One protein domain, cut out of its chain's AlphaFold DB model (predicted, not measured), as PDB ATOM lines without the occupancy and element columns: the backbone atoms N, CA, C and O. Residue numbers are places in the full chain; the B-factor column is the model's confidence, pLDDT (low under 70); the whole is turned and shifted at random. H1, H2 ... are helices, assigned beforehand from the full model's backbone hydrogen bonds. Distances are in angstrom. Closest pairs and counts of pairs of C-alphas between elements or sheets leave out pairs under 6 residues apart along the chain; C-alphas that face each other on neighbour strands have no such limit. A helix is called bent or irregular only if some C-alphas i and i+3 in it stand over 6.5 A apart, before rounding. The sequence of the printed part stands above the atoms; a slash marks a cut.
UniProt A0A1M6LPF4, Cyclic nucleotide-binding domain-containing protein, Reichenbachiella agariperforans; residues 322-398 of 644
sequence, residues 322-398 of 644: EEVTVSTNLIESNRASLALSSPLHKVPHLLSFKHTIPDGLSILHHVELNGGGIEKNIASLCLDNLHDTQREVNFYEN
ATOM      1  N   GLU A 322     177.568  91.941  47.181       77.50
ATOM      2  CA  GLU A 322     178.394  93.155  47.203       77.50
ATOM      3  C   GLU A 322     178.360  93.851  48.589       77.50
ATOM      4  O   GLU A 322     178.099  95.049  48.692       77.50
ATOM      5  N   GLU A 323     178.626  93.103  49.671       83.69
ATOM      6  CA  GLU A 323     178.623  93.581  51.076       83.69
ATOM      7  C   GLU A 323     179.352  94.931  51.288       83.69
ATOM      8  O   GLU A 323     178.829  95.863  51.915       83.69
ATOM      9  N   VAL A 324     180.557  95.062  50.720       85.19
ATOM     10  CA  VAL A 324     181.377  96.280  50.814       85.19
ATOM     11  C   VAL A 324     180.733  97.443  50.058       85.19
ATOM     12  O   VAL A 324     180.650  98.546  50.597       85.19
ATOM     13  N   THR A 325     180.219  97.215  48.846       81.81
ATOM     14  CA  THR A 325     179.547  98.260  48.057       81.81
ATOM     15  C   THR A 325     178.300  98.775  48.774       81.81
ATOM     16  O   THR A 325     178.053  99.981  48.804       81.81
ATOM     17  N   VAL A 326     177.520  97.879  49.390       81.81
ATOM     18  CA  VAL A 326     176.338  98.244  50.186       81.81
ATOM     19  C   VAL A 326     176.729  99.140  51.357       81.81
ATOM     20  O   VAL A 326     176.125 100.197  51.547       81.81
ATOM     21  N   SER A 327     177.762  98.756  52.109       88.00
ATOM     22  CA  SER A 327     178.256  99.542  53.245       88.00
ATOM     23  C   SER A 327     178.787 100.909  52.812       88.00
ATOM     24  O   SER A 327     178.461 101.919  53.434       88.00
ATOM     25  N   THR A 328     179.516 100.966  51.697       85.62
ATOM     26  CA  THR A 328     179.960 102.222  51.082       85.62
ATOM     27  C   THR A 328     178.771 103.115  50.736       85.62
ATOM     28  O   THR A 328     178.722 104.260  51.174       85.62
ATOM     29  N   ASN A 329     177.751 102.598  50.048       79.00
ATOM     30  CA  ASN A 329     176.575 103.392  49.681       79.00
ATOM     31  C   ASN A 329     175.757 103.862  50.891       79.00
ATOM     32  O   ASN A 329     175.216 104.971  50.874       79.00
ATOM     33  N   LEU A 330     175.668 103.058  51.954       83.69
ATOM     34  CA  LEU A 330     175.032 103.471  53.208       83.69
ATOM     35  C   LEU A 330     175.733 104.690  53.818       83.69
ATOM     36  O   LEU A 330     175.062 105.619  54.265       83.69
ATOM     37  N   ILE A 331     177.064 104.725  53.797       88.56
ATOM     38  CA  ILE A 331     177.835 105.860  54.311       88.56
ATOM     39  C   ILE A 331     177.711 107.064  53.370       88.56
ATOM     40  O   ILE A 331     177.371 108.158  53.817       88.56
ATOM     41  N   GLU A 332     177.896 106.861  52.066       80.56
ATOM     42  CA  GLU A 332     177.825 107.916  51.049       80.56
ATOM     43  C   GLU A 332     176.464 108.619  51.020       80.56
ATOM     44  O   GLU A 332     176.385 109.849  51.031       80.56
ATOM     45  N   SER A 333     175.375 107.850  51.082       74.81
ATOM     46  CA  SER A 333     174.007 108.386  51.119       74.81
ATOM     47  C   SER A 333     173.715 109.228  52.365       74.81
ATOM     48  O   SER A 333     172.835 110.088  52.333       74.81
ATOM     49  N   ASN A 334     174.467 109.023  53.450       79.75
ATOM     50  CA  ASN A 334     174.333 109.775  54.696       79.75
ATOM     51  C   ASN A 334     175.468 110.785  54.913       79.75
ATOM     52  O   ASN A 334     175.481 111.463  55.939       79.75
ATOM     53  N   ARG A 335     176.380 110.959  53.944       82.56
ATOM     54  CA  ARG A 335     177.554 111.839  54.058       82.56
ATOM     55  C   ARG A 335     177.186 113.269  54.463       82.56
ATOM     56  O   ARG A 335     177.884 113.871  55.268       82.56
ATOM     57  N   ALA A 336     176.072 113.794  53.949       78.94
ATOM     58  CA  ALA A 336     175.583 115.139  54.264       78.94
ATOM     59  C   ALA A 336     175.038 115.294  55.699       78.94
ATOM     60  O   ALA A 336     174.923 116.418  56.180       78.94
ATOM     61  N   SER A 337     174.689 114.190  56.360       80.31
ATOM     62  CA  SER A 337     174.170 114.162  57.734       80.31
ATOM     63  C   SER A 337     175.242 113.802  58.768       80.31
ATOM     64  O   SER A 337     174.990 113.884  59.968       80.31
ATOM     65  N   LEU A 338     176.420 113.364  58.318       88.12
ATOM     66  CA  LEU A 338     177.552 113.026  59.170       88.12
ATOM     67  C   LEU A 338     178.360 114.281  59.519       88.12
ATOM     68  O   LEU A 338     178.554 115.165  58.683       88.12
ATOM     69  N   ALA A 339     178.893 114.334  60.742       89.00
ATOM     70  CA  ALA A 339     179.860 115.361  61.116       89.00
ATOM     71  C   ALA A 339     181.097 115.287  60.202       89.00
ATOM     72  O   ALA A 339     181.518 114.197  59.814       89.00
ATOM     73  N   LEU A 340     181.723 116.427  59.887       89.69
ATOM     74  CA  LEU A 340     182.942 116.454  59.058       89.69
ATOM     75  C   LEU A 340     184.095 115.647  59.679       89.69
ATOM     76  O   LEU A 340     184.926 115.103  58.960       89.69
ATOM     77  N   SER A 341     184.128 115.549  61.008       92.88
ATOM     78  CA  SER A 341     185.102 114.764  61.770       92.88
ATOM     79  C   SER A 341     184.727 113.289  61.931       92.88
ATOM     80  O   SER A 341     185.481 112.554  62.569       92.88
ATOM     81  N   SER A 342     183.581 112.847  61.400       95.38
ATOM     82  CA  SER A 342     183.125 111.465  61.555       95.38
ATOM     83  C   SER A 342     184.160 110.488  60.986       95.38
ATOM     84  O   SER A 342     184.552 110.617  59.820       95.38
ATOM     85  N   PRO A 343     184.597 109.472  61.750       96.38
ATOM     86  CA  PRO A 343     185.523 108.471  61.232       96.38
ATOM     87  C   PRO A 343     184.872 107.587  60.154       96.38
ATOM     88  O   PRO A 343     185.595 106.965  59.375       96.38
ATOM     89  N   LEU A 344     183.534 107.583  60.044       96.75
ATOM     90  CA  LEU A 344     182.804 106.838  59.016       96.75
ATOM     91  C   LEU A 344     183.185 107.260  57.593       96.75
ATOM     92  O   LEU A 344     183.176 106.417  56.703       96.75
ATOM     93  N   HIS A 345     183.623 108.507  57.374       94.94
ATOM     94  CA  HIS A 345     184.100 108.962  56.057       94.94
ATOM     95  C   HIS A 345     185.309 108.165  55.540       94.94
ATOM     96  O   HIS A 345     185.546 108.122  54.337       94.94
ATOM     97  N   LYS A 346     186.081 107.520  56.425       95.50
ATOM     98  CA  LYS A 346     187.250 106.704  56.050       95.50
ATOM     99  C   LYS A 346     186.873 105.277  55.663       95.50
ATOM    100  O   LYS A 346     187.592 104.648  54.890       95.50
ATOM    101  N   VAL A 347     185.768 104.764  56.200       96.81
ATOM    102  CA  VAL A 347     185.386 103.349  56.090       96.81
ATOM    103  C   VAL A 347     185.259 102.886  54.631       96.81
ATOM    104  O   VAL A 347     185.854 101.855  54.326       96.81
ATOM    105  N   PRO A 348     184.616 103.622  53.697       93.19
ATOM    106  CA  PRO A 348     184.561 103.212  52.290       93.19
ATOM    107  C   PRO A 348     185.939 102.946  51.667       93.19
ATOM    108  O   PRO A 348     186.117 101.978  50.928       93.19
ATOM    109  N   HIS A 349     186.935 103.764  52.014       92.56
ATOM    110  CA  HIS A 349     188.303 103.614  51.517       92.56
ATOM    111  C   HIS A 349     189.017 102.430  52.177       92.56
ATOM    112  O   HIS A 349     189.680 101.656  51.495       92.56
ATOM    113  N   LEU A 350     188.841 102.250  53.488       95.75
ATOM    114  CA  LEU A 350     189.449 101.146  54.236       95.75
ATOM    115  C   LEU A 350     188.890  99.781  53.816       95.75
ATOM    116  O   LEU A 350     189.639  98.814  53.705       95.75
ATOM    117  N   LEU A 351     187.598  99.698  53.496       93.12
ATOM    118  CA  LEU A 351     186.989  98.456  53.012       93.12
ATOM    119  C   LEU A 351     187.386  98.102  51.569       93.12
ATOM    120  O   LEU A 351     187.126  96.987  51.122       93.12
ATOM    121  N   SER A 352     188.021  99.020  50.833       87.62
ATOM    122  CA  SER A 352     188.412  98.796  49.434       87.62
ATOM    123  C   SER A 352     189.644  97.899  49.268       87.62
ATOM    124  O   SER A 352     189.852  97.357  48.184       87.62
ATOM    125  N   PHE A 353     190.460  97.713  50.314       87.06
ATOM    126  CA  PHE A 353     191.708  96.945  50.230       87.06
ATOM    127  C   PHE A 353     191.829  95.915  51.348       87.06
ATOM    128  O   PHE A 353     191.639  96.242  52.514       87.06
ATOM    129  N   LYS A 354     192.239  94.682  51.009       85.44
ATOM    130  CA  LYS A 354     192.259  93.537  51.943       85.44
ATOM    131  C   LYS A 354     192.959  93.824  53.278       85.44
ATOM    132  O   LYS A 354     192.463  93.426  54.322       85.44
ATOM    133  N   HIS A 355     194.076  94.548  53.240       87.19
ATOM    134  CA  HIS A 355     194.895  94.831  54.420       87.19
ATOM    135  C   HIS A 355     194.343  95.949  55.311       87.19
ATOM    136  O   HIS A 355     194.770  96.057  56.451       87.19
ATOM    137  N   THR A 356     193.404  96.755  54.815       93.25
ATOM    138  CA  THR A 356     192.781  97.853  55.571       93.25
ATOM    139  C   THR A 356     191.343  97.539  55.988       93.25
ATOM    140  O   THR A 356     190.743  98.309  56.737       93.25
ATOM    141  N   ILE A 357     190.772  96.410  55.544       93.50
ATOM    142  CA  ILE A 357     189.440  95.965  55.983       93.50
ATOM    143  C   ILE A 357     189.363  95.847  57.519       93.50
ATOM    144  O   ILE A 357     188.381  96.357  58.066       93.50
ATOM    145  N   PRO A 358     190.352  95.261  58.235       94.25
ATOM    146  CA  PRO A 358     190.306  95.179  59.700       94.25
ATOM    147  C   PRO A 358     190.178  96.552  60.377       94.25
ATOM    148  O   PRO A 358     189.391  96.716  61.313       94.25
ATOM    149  N   ASP A 359     190.865  97.573  59.853       95.88
ATOM    150  CA  ASP A 359     190.760  98.951  60.348       95.88
ATOM    151  C   ASP A 359     189.358  99.527  60.110       95.88
ATOM    152  O   ASP A 359     188.780 100.179  60.983       95.88
ATOM    153  N   GLY A 360     188.779  99.264  58.933       96.81
ATOM    154  CA  GLY A 360     187.415  99.668  58.594       96.81
ATOM    155  C   GLY A 360     186.374  99.058  59.538       96.81
ATOM    156  O   GLY A 360     185.522  99.778  60.060       96.81
ATOM    157  N   LEU A 361     186.475  97.753  59.807       96.25
ATOM    158  CA  LEU A 361     185.607  97.034  60.748       96.25
ATOM    159  C   LEU A 361     185.785  97.541  62.185       96.25
ATOM    160  O   LEU A 361     184.801  97.770  62.890       96.25
ATOM    161  N   SER A 362     187.025  97.816  62.597       95.94
ATOM    162  CA  SER A 362     187.334  98.376  63.917       95.94
ATOM    163  C   SER A 362     186.705  99.757  64.122       95.94
ATOM    164  O   SER A 362     186.121 100.022  65.175       95.94
ATOM    165  N   ILE A 363     186.751 100.629  63.105       97.50
ATOM    166  CA  ILE A 363     186.053 101.924  63.139       97.50
ATOM    167  C   ILE A 363     184.546 101.718  63.286       97.50
ATOM    168  O   ILE A 363     183.927 102.385  64.113       97.50
ATOM    169  N   LEU A 364     183.951 100.802  62.518       96.50
ATOM    170  CA  LEU A 364     182.517 100.526  62.598       96.50
ATOM    171  C   LEU A 364     182.109 100.056  64.002       96.50
ATOM    172  O   LEU A 364     181.193 100.631  64.585       96.50
ATOM    173  N   HIS A 365     182.822  99.094  64.590       94.31
ATOM    174  CA  HIS A 365     182.552  98.639  65.958       94.31
ATOM    175  C   HIS A 365     182.730  99.751  66.997       94.31
ATOM    176  O   HIS A 365     181.910  99.897  67.905       94.31
ATOM    177  N   HIS A 366     183.768 100.579  66.858       94.88
ATOM    178  CA  HIS A 366     183.982 101.703  67.764       94.88
ATOM    179  C   HIS A 366     182.849 102.736  67.679       94.88
ATOM    180  O   HIS A 366     182.361 103.205  68.708       94.88
ATOM    181  N   VAL A 367     182.414 103.081  66.465       94.75
ATOM    182  CA  VAL A 367     181.343 104.056  66.223       94.75
ATOM    183  C   VAL A 367     179.979 103.519  66.650       94.75
ATOM    184  O   VAL A 367     179.182 104.277  67.199       94.75
ATOM    185  N   GLU A 368     179.703 102.227  66.459       91.69
ATOM    186  CA  GLU A 368     178.465 101.589  66.924       91.69
ATOM    187  C   GLU A 368     178.260 101.763  68.439       91.69
ATOM    188  O   GLU A 368     177.130 101.951  68.900       91.69
ATOM    189  N   LEU A 369     179.354 101.749  69.206       86.88
ATOM    190  CA  LEU A 369     179.337 101.901  70.658       86.88
ATOM    191  C   LEU A 369     179.409 103.371  71.097       86.88
ATOM    192  O   LEU A 369     178.655 103.784  71.980       86.88
ATOM    193  N   ASN A 370     180.276 104.170  70.467       88.31
ATOM    194  CA  ASN A 370     180.686 105.481  70.988       88.31
ATOM    195  C   ASN A 370     180.261 106.685  70.130       88.31
ATOM    196  O   ASN A 370     180.432 107.820  70.566       88.31
ATOM    197  N   GLY A 371     179.722 106.471  68.927       87.19
ATOM    198  CA  GLY A 371     179.315 107.553  68.023       87.19
ATOM    199  C   GLY A 371     178.046 108.295  68.461       87.19
ATOM    200  O   GLY A 371     177.353 107.894  69.400       87.19
ATOM    201  N   GLY A 372     177.693 109.360  67.735       84.69
ATOM    202  CA  GLY A 372     176.365 109.984  67.849       84.69
ATOM    203  C   GLY A 372     175.259 109.091  67.267       84.69
ATOM    204  O   GLY A 372     175.551 108.165  66.509       84.69
ATOM    205  N   GLY A 373     173.976 109.343  67.554       81.50
ATOM    206  CA  GLY A 373     172.904 108.413  67.169       81.50
ATOM    207  C   GLY A 373     172.793 108.094  65.675       81.50
ATOM    208  O   GLY A 373     172.486 106.952  65.323       81.50
ATOM    209  N   ILE A 374     173.087 109.045  64.778       82.50
ATOM    210  CA  ILE A 374     173.138 108.756  63.334       82.50
ATOM    211  C   ILE A 374     174.330 107.864  62.968       82.50
ATOM    212  O   ILE A 374     174.165 106.918  62.199       82.50
ATOM    213  N   GLU A 375     175.501 108.122  63.550       90.62
ATOM    214  CA  GLU A 375     176.719 107.354  63.295       90.62
ATOM    215  C   GLU A 375     176.581 105.929  63.827       90.62
ATOM    216  O   GLU A 375     176.843 104.982  63.091       90.62
ATOM    217  N   LYS A 376     176.074 105.776  65.058       89.25
ATOM    218  CA  LYS A 376     175.759 104.480  65.672       89.25
ATOM    219  C   LYS A 376     174.858 103.647  64.769       89.25
ATOM    220  O   LYS A 376     175.149 102.484  64.497       89.25
ATOM    221  N   ASN A 377     173.784 104.256  64.264       83.75
ATOM    222  CA  ASN A 377     172.840 103.573  63.388       83.75
ATOM    223  C   ASN A 377     173.477 103.159  62.051       83.75
ATOM    224  O   ASN A 377     173.261 102.033  61.610       83.75
ATOM    225  N   ILE A 378     174.261 104.034  61.412       88.19
ATOM    226  CA  ILE A 378     174.956 103.703  60.155       88.19
ATOM    227  C   ILE A 378     175.972 102.586  60.388       88.19
ATOM    228  O   ILE A 378     175.969 101.611  59.642       88.19
ATOM    229  N   ALA A 379     176.780 102.682  61.444       92.25
ATOM    230  CA  ALA A 379     177.785 101.683  61.773       92.25
ATOM    231  C   ALA A 379     177.164 100.299  62.010       92.25
ATOM    232  O   ALA A 379     177.595  99.318  61.406       92.25
ATOM    233  N   SER A 380     176.087 100.244  62.798       87.25
ATOM    234  CA  SER A 380     175.323  99.015  63.041       87.25
ATOM    235  C   SER A 380     174.752  98.420  61.746       87.25
ATOM    236  O   SER A 380     174.820  97.212  61.522       87.25
ATOM    237  N   LEU A 381     174.223  99.257  60.842       84.62
ATOM    238  CA  LEU A 381     173.728  98.794  59.543       84.62
ATOM    239  C   LEU A 381     174.851  98.288  58.629       84.62
ATOM    240  O   LEU A 381     174.632  97.310  57.919       84.62
ATOM    241  N   CYS A 382     176.030  98.909  58.628       90.69
ATOM    242  CA  CYS A 382     177.181  98.408  57.875       90.69
ATOM    243  C   CYS A 382     177.635  97.040  58.403       90.69
ATOM    244  O   CYS A 382     177.782  96.111  57.616       90.69
ATOM    245  N   LEU A 383     177.782  96.880  59.723       89.56
ATOM    246  CA  LEU A 383     178.200  95.614  60.342       89.56
ATOM    247  C   LEU A 383     177.226  94.463  60.048       89.56
ATOM    248  O   LEU A 383     177.660  93.352  59.752       89.56
ATOM    249  N   ASP A 384     175.921  94.743  60.030       82.81
ATOM    250  CA  ASP A 384     174.889  93.777  59.623       82.81
ATOM    251  C   ASP A 384     175.013  93.306  58.164       82.81
ATOM    252  O   ASP A 384     174.427  92.287  57.794       82.81
ATOM    253  N   ASN A 385     175.690  94.078  57.312       82.81
ATOM    254  CA  ASN A 385     175.910  93.754  55.905       82.81
ATOM    255  C   ASN A 385     177.334  93.255  55.629       82.81
ATOM    256  O   ASN A 385     177.613  92.971  54.476       82.81
ATOM    257  N   LEU A 386     178.224  93.167  56.624       88.62
ATOM    258  CA  LEU A 386     179.638  92.787  56.457       88.62
ATOM    259  C   LEU A 386     179.963  91.451  57.145       88.62
ATOM    260  O   LEU A 386     181.095  91.224  57.569       88.62
ATOM    261  N   HIS A 387     178.978  90.569  57.315       84.50
ATOM    262  CA  HIS A 387     179.151  89.336  58.082       84.50
ATOM    263  C   HIS A 387     180.132  88.359  57.430       84.50
ATOM    264  O   HIS A 387     180.958  87.772  58.136       84.50
ATOM    265  N   ASP A 388     180.056  88.167  56.112       84.56
ATOM    266  CA  ASP A 388     180.976  87.261  55.427       84.56
ATOM    267  C   ASP A 388     182.366  87.893  55.301       84.56
ATOM    268  O   ASP A 388     183.375  87.217  55.500       84.56
ATOM    269  N   THR A 389     182.418  89.209  55.079       90.06
ATOM    270  CA  THR A 389     183.657  89.994  55.118       90.06
ATOM    271  C   THR A 389     184.362  89.865  56.474       90.06
ATOM    272  O   THR A 389     185.556  89.580  56.511       90.06
ATOM    273  N   GLN A 390     183.639  89.998  57.592       91.38
ATOM    274  CA  GLN A 390     184.195  89.818  58.937       91.38
ATOM    275  C   GLN A 390     184.698  88.386  59.157       91.38
ATOM    276  O   GLN A 390     185.774  88.196  59.714       91.38
ATOM    277  N   ARG A 391     183.942  87.370  58.717       90.12
ATOM    278  CA  ARG A 391     184.360  85.962  58.834       90.12
ATOM    279  C   ARG A 391     185.673  85.709  58.100       90.12
ATOM    280  O   ARG A 391     186.543  85.015  58.613       90.12
ATOM    281  N   GLU A 392     185.809  86.281  56.911       91.31
ATOM    282  CA  GLU A 392     187.006  86.142  56.094       91.31
ATOM    283  C   GLU A 392     188.215  86.890  56.663       91.31
ATOM    284  O   GLU A 392     189.326  86.361  56.614       91.31
ATOM    285  N   VAL A 393     188.001  88.064  57.262       92.88
ATOM    286  CA  VAL A 393     189.037  88.772  58.030       92.88
ATOM    287  C   VAL A 393     189.506  87.931  59.210       92.88
ATOM    288  O   VAL A 393     190.703  87.702  59.324       92.88
ATOM    289  N   ASN A 394     188.584  87.401  60.019       93.25
ATOM    290  CA  ASN A 394     188.938  86.571  61.172       93.25
ATOM    291  C   ASN A 394     189.755  85.342  60.749       93.25
ATOM    292  O   ASN A 394     190.749  85.009  61.381       93.25
ATOM    293  N   PHE A 395     189.364  84.675  59.656       94.81
ATOM    294  CA  PHE A 395     190.132  83.552  59.121       94.81
ATOM    295  C   PHE A 395     191.544  83.978  58.706       94.81
ATOM    296  O   PHE A 395     192.512  83.317  59.066       94.81
ATOM    297  N   TYR A 396     191.678  85.100  57.995       93.81
ATOM    298  CA  TYR A 396     192.975  85.628  57.576       93.81
ATOM    299  C   TYR A 396     193.862  86.068  58.756       93.81
ATOM    300  O   TYR A 396     195.069  85.837  58.725       93.81
ATOM    301  N   GLU A 397     193.294  86.666  59.804       93.75
ATOM    302  CA  GLU A 397     194.012  86.998  61.044       93.75
ATOM    303  C   GLU A 397     194.482  85.731  61.765       93.75
ATOM    304  O   GLU A 397     195.653  85.629  62.114       93.75
ATOM    305  N   ASN A 398     193.637  84.701  61.855       95.50
ATOM    306  CA  ASN A 398     194.042  83.421  62.431       95.50
ATOM    307  C   ASN A 398     195.191  82.754  61.638       95.50
ATOM    308  O   ASN A 398     196.050  82.096  62.225       95.50
TER     309      ASN A 398
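This is residues 322 to 398 of the 644 residues of the protein "Cyclic nucleotide-binding domain-containing protein" of Reichenbachiella agariperforans (UniProt A0A1M6LPF4). Four short helices, H1 to H4, stand side by side in an uneven ring-like bundle, each running back against the one before it, and H5 is set at one end of that bundle at a steep tilt. The longest axis runs from the link between H1 and H2 at one end to the last residue of H5 at the other. The printed part has 77 residues with five named helices, H1 H2 H3 H4 H5 along the chain, and no named strand; the class is all helix. It is compact, with a radius of gyration of the C-alphas of 11.5 A, and elongated, spanning 35 by 22 by 19 A.

H3, the longest helix, holds residues 357 to 370 and is 19.8 A long, from C-alpha 357 at (189.440, 95.965, 55.983). H2 is residues 343 to 350 and H4 residues 373 to 383. H1, residues 323 to 333, begins with C-alpha 323 at (178.623, 93.581, 51.076). H5, residues 387 to 398, is 16.6 A long and ends with C-alpha 398 at (194.042, 83.421, 62.431). H2 is irregular, but only just: C-alphas 345 and 348 are 6.9 A apart.

H3 is the hub, touching three helices. H3 and H2 form a helical hairpin at a shallow tilt of 18 degrees, opposite ways, with the closest C-alphas, of Val 347 and Gly 360, 4.9 A apart. H3 and H4 form another, at 37 degrees, only just steep; Glu 368 and Lys 376 have the closest C-alphas, 4.2 A. H3 and H5 only just touch, with 3 pairs of C-alphas within 8 A, through residues 357 to 361 and 390 to 393 alone; the closest C-alphas are those of Pro 358 and Val 393, 6.7 A. H1 touches H4 at a shallow tilt of 20 degrees, closest at the C-alphas of Ser 327 and Cys 382, 4.9 A. H1 and H2 are a helical hairpin at a steep tilt of 40 degrees, closest at the C-alphas of Thr 328 and Pro 348, 4.9 A. H1 and H3 are apart. Every O i to N i+4 pair is within hydrogen-bond range in H1, H3, H4 and H5; in H2 1 of 4 is, beside 4 of 5 O i to N i+3 pairs.

The two C-alphas farthest apart, of Ala 336 and Asn 398, are 37.6 A apart. The printed part has no cut and no long link. Mean pLDDT of the printed part is 89.1, and no printed residue is under 70.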